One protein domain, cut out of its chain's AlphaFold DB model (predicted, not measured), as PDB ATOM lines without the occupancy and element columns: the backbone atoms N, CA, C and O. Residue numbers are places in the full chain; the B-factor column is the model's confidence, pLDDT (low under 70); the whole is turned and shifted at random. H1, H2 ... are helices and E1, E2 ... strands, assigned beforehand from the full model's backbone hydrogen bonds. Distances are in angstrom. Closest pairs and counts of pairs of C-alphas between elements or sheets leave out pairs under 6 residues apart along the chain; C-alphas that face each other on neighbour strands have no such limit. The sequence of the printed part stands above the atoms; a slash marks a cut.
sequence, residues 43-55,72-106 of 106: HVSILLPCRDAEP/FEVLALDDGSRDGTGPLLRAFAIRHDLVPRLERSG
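Overview. This is residues 43 to 55 and 72 to 106 of the 106 residues of a protein of Gemmatimonadales bacterium (UniProt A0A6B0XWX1). A parallel sheet of three strands, ordered E1, E2, E3, has one helix, H1, lying along one face over E2 and E3, in two layers; the other face is bare. The printed part has 48 residues with named elements E1, E2, H1, E3 along the chain, class mixed. It is compact, radius of gyration of the C-alphas 10.5 A, yet elongated, spanning 33 by 19 by 19 A.

Arrangement. Edge strand E1, residues 44 to 50, is parallel to E2, residues 72 to 78, at 18 degrees; N 48 and O 75, 2.8 A apart, are within hydrogen-bond range. E2 is parallel to E3, residues 99 to 102, at 20 degrees; N 101 and O 76, 3.1 A apart, are within range. H1, residues 85 to 96, is on the sheet at a height of 8.6 A over the sheet; its closest C-alpha pair with E3 is Ala 93 and Val 99, 5.8 A. In H1 every O i to N i+4 pair is within range. E2, H1 and E3 form a strand-helix-strand unit, parallel neighbour strands with a helix between, its crossover right-handed.

Along the chain. E1 begins at C-alpha 44 (188.072, 124.381, 244.122) and E3 ends at C-alpha 102 (208.822, 120.756, 249.506). First to last C-alpha, E1 is 19.0 A, E2 19.7 A, H1 15.9 A and E3 9.1 A.

Size, cuts and confidence. C-alphas 43 and 106, the farthest apart, are 34.9 A apart. Residues 56 to 71 are cut out, a C-alpha gap of 23.7 A. Residues 96 to 106 have pLDDT under 70.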
ATOM      1  N   HIS A  43     185.316 121.467 245.312       86.88
ATOM      2  CA  HIS A  43     184.866 122.277 244.181       86.88
ATOM      3  C   HIS A  43     186.015 123.106 243.605       86.88
ATOM      4  O   HIS A  43     186.036 123.390 242.409       86.88
ATOM      5  N   VAL A  44     186.962 123.494 244.463       86.50
ATOM      6  CA  VAL A  44     188.072 124.381 244.122       86.50
ATOM      7  C   VAL A  44     189.378 123.811 244.665       86.50
ATOM      8  O   VAL A  44     189.456 123.418 245.826       86.50
ATOM      9  N   SER A  45     190.418 123.828 243.839       86.12
ATOM     10  CA  SER A  45     191.790 123.547 244.261       86.12
ATOM     11  C   SER A  45     192.614 124.822 244.137       86.12
ATOM     12  O   SER A  45     192.697 125.410 243.058       86.12
ATOM     13  N   ILE A  46     193.215 125.261 245.239       87.94
ATOM     14  CA  ILE A  46     194.043 126.467 245.300       87.94
ATOM     15  C   ILE A  46     195.503 126.039 245.277       87.94
ATOM     16  O   ILE A  46     195.942 125.325 246.167       87.94
ATOM     17  N   LEU A  47     196.276 126.485 244.290       89.81
ATOM     18  CA  LEU A  47     197.732 126.330 244.302       89.81
ATOM     19  C   LEU A  47     198.350 127.528 245.022       89.81
ATOM     20  O   LEU A  47     198.110 128.668 244.627       89.81
ATOM     21  N   LEU A  48     199.147 127.267 246.057       91.00
ATOM     22  CA  LEU A  48     199.800 128.285 246.876       91.00
ATOM     23  C   LEU A  48     201.327 128.113 246.797       91.00
ATOM     24  O   LEU A  48     201.913 127.444 247.650       91.00
ATOM     25  N   PRO A  49     201.984 128.668 245.764       91.88
ATOM     26  CA  PRO A  49     203.437 128.725 245.719       91.88
ATOM     27  C   PRO A  49     203.958 129.723 246.760       91.88
ATOM     28  O   PRO A  49     203.440 130.833 246.893       91.88
ATOM     29  N   CYS A  50     204.995 129.332 247.488       90.00
ATOM     30  CA  CYS A  50     205.606 130.109 248.554       90.00
ATOM     31  C   CYS A  50     207.113 130.228 248.314       90.00
ATOM     32  O   CYS A  50     207.801 129.227 248.136       90.00
ATOM     33  N   ARG A  51     207.617 131.461 248.350       94.06
ATOM     34  CA  ARG A  51     209.040 131.798 248.320       94.06
ATOM     35  C   ARG A  51     209.253 132.925 249.315       94.06
ATOM     36  O   ARG A  51     208.716 134.008 249.102       94.06
ATOM     37  N   ASP A  52     210.005 132.661 250.374       96.19
ATOM     38  CA  ASP A  52     210.299 133.636 251.428       96.19
ATOM     39  C   ASP A  52     209.018 134.303 251.998       96.19
ATOM     40  O   ASP A  52     208.883 135.524 252.098       96.19
ATOM     41  N   ALA A  53     208.010 133.469 252.274       96.00
ATOM     42  CA  ALA A  53     206.648 133.842 252.644       96.00
ATOM     43  C   ALA A  53     206.376 133.820 254.159       96.00
ATOM     44  O   ALA A  53     205.233 134.058 254.562       96.00
ATOM     45  N   GLU A  54     207.380 133.567 255.003       96.31
ATOM     46  CA  GLU A  54     207.261 133.534 256.467       96.31
ATOM     47  C   GLU A  54     206.410 134.679 257.056       96.31
ATOM     48  O   GLU A  54     205.474 134.377 257.803       96.31
ATOM     49  N   PRO A  55     206.619 135.966 256.698       97.69
ATOM     50  CA  PRO A  55     205.854 137.065 257.294       97.69
ATOM     51  C   PRO A  55     204.370 137.103 256.894       97.69
ATOM     52  O   PRO A  55     203.580 137.777 257.553       97.69
ATOM     53  N   PHE A  72     187.039 123.414 249.461       83.56
ATOM     54  CA  PHE A  72     188.269 123.663 248.705       83.56
ATOM     55  C   PHE A  72     189.472 122.994 249.352       83.56
ATOM     56  O   PHE A  72     189.480 122.807 250.563       83.56
ATOM     57  N   GLU A  73     190.488 122.697 248.544       84.00
ATOM     58  CA  GLU A  73     191.800 122.220 248.987       84.00
ATOM     59  C   GLU A  73     192.908 123.247 248.712       84.00
ATOM     60  O   GLU A  73     192.779 124.080 247.811       84.00
ATOM     61  N   VAL A  74     194.014 123.169 249.466       83.88
ATOM     62  CA  VAL A  74     195.175 124.060 249.314       83.88
ATOM     63  C   VAL A  74     196.456 123.263 249.060       83.88
ATOM     64  O   VAL A  74     196.977 122.554 249.917       83.88
ATOM     65  N   LEU A  75     196.936 123.449 247.838       84.81
ATOM     66  CA  LEU A  75     198.186 123.085 247.183       84.81
ATOM     67  C   LEU A  75     199.431 123.856 247.634       84.81
ATOM     68  O   LEU A  75     199.912 124.631 246.812       84.81
ATOM     69  N   ALA A  76     199.939 123.734 248.863       87.56
ATOM     70  CA  ALA A  76     201.073 124.569 249.295       87.56
ATOM     71  C   ALA A  76     202.445 124.021 248.849       87.56
ATOM     72  O   ALA A  76     202.808 122.881 249.161       87.56
ATOM     73  N   LEU A  77     203.219 124.850 248.141       85.44
ATOM     74  CA  LEU A  77     204.513 124.484 247.555       85.44
ATOM     75  C   LEU A  77     205.599 125.447 248.032       85.44
ATOM     76  O   LEU A  77     205.468 126.649 247.829       85.44
ATOM     77  N   ASP A  78     206.677 124.933 248.616       88.88
ATOM     78  CA  ASP A  78     207.859 125.747 248.931       88.88
ATOM     79  C   ASP A  78     208.832 125.730 247.740       88.88
ATOM     80  O   ASP A  78     209.371 124.677 247.395       88.88
ATOM     81  N   ASP A  79     209.038 126.891 247.113       87.69
ATOM     82  CA  ASP A  79     209.865 127.106 245.916       87.69
ATOM     83  C   ASP A  79     211.298 127.539 246.279       87.69
ATOM     84  O   ASP A  79     211.841 128.535 245.793       87.69
ATOM     85  N   GLY A  80     211.916 126.802 247.201       88.88
ATOM     86  CA  GLY A  80     213.292 127.056 247.628       88.88
ATOM     87  C   GLY A  80     213.445 128.314 248.485       88.88
ATOM     88  O   GLY A  80     214.374 129.103 248.268       88.88
ATOM     89  N   SER A  81     212.547 128.504 249.455       93.19
ATOM     90  CA  SER A  81     212.672 129.576 250.447       93.19
ATOM     91  C   SER A  81     213.958 129.447 251.270       93.19
ATOM     92  O   SER A  81     214.472 128.352 251.519       93.19
ATOM     93  N   ARG A  82     214.488 130.592 251.694       94.38
ATOM     94  CA  ARG A  82     215.688 130.730 252.533       94.38
ATOM     95  C   ARG A  82     215.358 131.166 253.961       94.38
ATOM     96  O   ARG A  82     216.264 131.244 254.788       94.38
ATOM     97  N   ASP A  83     214.092 131.451 254.229       94.94
ATOM     98  CA  ASP A  83     213.543 131.820 255.530       94.94
ATOM     99  C   ASP A  83     212.814 130.634 256.209       94.94
ATOM    100  O   ASP A  83     212.981 129.462 255.846       94.94
ATOM    101  N   GLY A  84     211.992 130.925 257.219       94.69
ATOM    102  CA  GLY A  84     211.174 129.966 257.957       94.69
ATOM    103  C   GLY A  84     209.932 129.438 257.223       94.69
ATOM    104  O   GLY A  84     209.164 128.689 257.834       94.69
ATOM    105  N   THR A  85     209.723 129.748 255.937       93.25
ATOM    106  CA  THR A  85     208.533 129.331 255.163       93.25
ATOM    107  C   THR A  85     208.307 127.824 255.187       93.25
ATOM    108  O   THR A  85     207.227 127.361 255.553       93.25
ATOM    109  N   GLY A  86     209.324 127.033 254.833       91.19
ATOM    110  CA  GLY A  86     209.219 125.574 254.798       91.19
ATOM    111  C   GLY A  86     208.839 124.966 256.159       91.19
ATOM    112  O   GLY A  86     207.895 124.170 256.228       91.19
ATOM    113  N   PRO A  87     209.541 125.309 257.261       91.50
ATOM    114  CA  PRO A  87     209.130 124.937 258.615       91.50
ATOM    115  C   PRO A  87     207.685 125.324 258.963       91.50
ATOM    116  O   PRO A  87     206.958 124.485 259.500       91.50
ATOM    117  N   LEU A  88     207.247 126.539 258.623       91.44
ATOM    118  CA  LEU A  88     205.878 126.989 258.890       91.44
ATOM    119  C   LEU A  88     204.837 126.196 258.098       91.44
ATOM    120  O   LEU A  88     203.853 125.744 258.680       91.44
ATOM    121  N   LEU A  89     205.065 125.944 256.807       88.81
ATOM    122  CA  LEU A  89     204.182 125.107 255.987       88.81
ATOM    123  C   LEU A  89     203.998 123.708 256.589       88.81
ATOM    124  O   LEU A  89     202.881 123.191 256.620       88.81
ATOM    125  N   ARG A  90     205.066 123.113 257.135       85.75
ATOM    126  CA  ARG A  90     204.985 121.827 257.852       85.75
ATOM    127  C   ARG A  90     204.172 121.924 259.142       85.75
ATOM    128  O   ARG A  90     203.387 121.022 259.425       85.75
ATOM    129  N   ALA A  91     204.328 122.999 259.910       86.50
ATOM    130  CA  ALA A  91     203.539 123.210 261.123       86.50
ATOM    131  C   ALA A  91     202.041 123.355 260.804       86.50
ATOM    132  O   ALA A  91     201.196 122.744 261.464       86.50
ATOM    133  N   PHE A  92     201.703 124.102 259.753       84.00
ATOM    134  CA  PHE A  92     200.317 124.258 259.320       84.00
ATOM    135  C   PHE A  92     199.731 122.974 258.734       84.00
ATOM    136  O   PHE A  92     198.558 122.696 258.971       84.00
ATOM    137  N   ALA A  93     200.532 122.157 258.050       80.00
ATOM    138  CA  ALA A  93     200.102 120.858 257.541       80.00
ATOM    139  C   ALA A  93     199.546 119.938 258.626       80.00
ATOM    140  O   ALA A  93     198.471 119.368 258.455       80.00
ATOM    141  N   ILE A  94     200.220 119.880 259.777       77.19
ATOM    142  CA  ILE A  94     199.773 119.098 260.937       77.19
ATOM    143  C   ILE A  94     198.439 119.629 261.481       77.19
ATOM    144  O   ILE A  94     197.593 118.854 261.920       77.19
ATOM    145  N   ARG A  95     198.236 120.952 261.460       76.19
ATOM    146  CA  ARG A  95     197.053 121.606 262.038       76.19
ATOM    147  C   ARG A  95     195.827 121.590 261.120       76.19
ATOM    148  O   ARG A  95     194.706 121.616 261.620       76.19
ATOM    149  N   HIS A  96     196.036 121.603 259.807       67.81
ATOM    150  CA  HIS A  96     195.002 121.918 258.819       67.81
ATOM    151  C   HIS A  96     194.827 120.857 257.725       67.81
ATOM    152  O   HIS A  96     194.161 121.140 256.734       67.81
ATOM    153  N   ASP A  97     195.398 119.661 257.899       66.56
ATOM    154  CA  ASP A  97     195.425 118.613 256.867       66.56
ATOM    155  C   ASP A  97     195.919 119.186 255.522       66.56
ATOM    156  O   ASP A  97     195.272 119.061 254.490       66.56
ATOM    157  N   LEU A  98     197.035 119.928 255.545       59.28
ATOM    158  CA  LEU A  98     197.698 120.404 254.318       59.28
ATOM    159  C   LEU A  98     198.728 119.363 253.879       59.28
ATOM    160  O   LEU A  98     199.330 118.727 254.744       59.28
ATOM    161  N   VAL A  99     199.025 119.254 252.572       55.50
ATOM    162  CA  VAL A  99     200.318 118.676 252.148       55.50
ATOM    163  C   VAL A  99     201.276 119.759 251.770       55.50
ATOM    164  O   VAL A  99     201.062 120.443 250.770       55.50
ATOM    165  N   PRO A 100     202.371 119.866 252.534       53.53
ATOM    166  CA  PRO A 100     203.506 120.629 252.105       53.53
ATOM    167  C   PRO A 100     204.235 119.793 251.053       53.53
ATOM    168  O   PRO A 100     204.776 118.726 251.355       53.53
ATOM    169  N   ARG A 101     204.273 120.277 249.812       55.94
ATOM    170  CA  ARG A 101     205.211 119.758 248.815       55.94
ATOM    171  C   ARG A 101     206.459 120.633 248.839       55.94
ATOM    172  O   ARG A 101     206.461 121.747 248.323       55.94
ATOM    173  N   LEU A 102     207.503 120.130 249.492       54.47
ATOM    174  CA  LEU A 102     208.822 120.756 249.506       54.47
ATOM    175  C   LEU A 102     209.625 120.211 248.325       54.47
ATOM    176  O   LEU A 102     210.139 119.093 248.391       54.47
ATOM    177  N   GLU A 103     209.745 120.989 247.256       50.91
ATOM    178  CA  GLU A 103     210.709 120.682 246.204       50.91
ATOM    179  C   GLU A 103     212.088 121.136 246.699       50.91
ATOM    180  O   GLU A 103     212.373 122.327 246.811       50.91
ATOM    181  N   ARG A 104     212.959 120.184 247.059       39.88
ATOM    182  CA  ARG A 104     214.371 120.504 247.302       39.88
ATOM    183  C   ARG A 104     215.069 120.585 245.952       39.88
ATOM    184  O   ARG A 104     215.553 119.576 245.448       39.88
ATOM    185  N   SER A 105     215.127 121.780 245.382       38.56
ATOM    186  CA  SER A 105     216.070 122.067 244.302       38.56
ATOM    187  C   SER A 105     217.480 122.036 244.896       38.56
ATOM    188  O   SER A 105     217.806 122.856 245.756       38.56
ATOM    189  N   GLY A 106     218.252 121.015 244.518       39.12
ATOM    190  CA  GLY A 106     219.690 120.935 244.784       39.12
ATOM    191  C   GLY A 106     220.473 122.000 244.034       39.12
ATOM    192  O   GLY A 106     219.980 122.461 242.979       39.12
TER     193      GLY A 106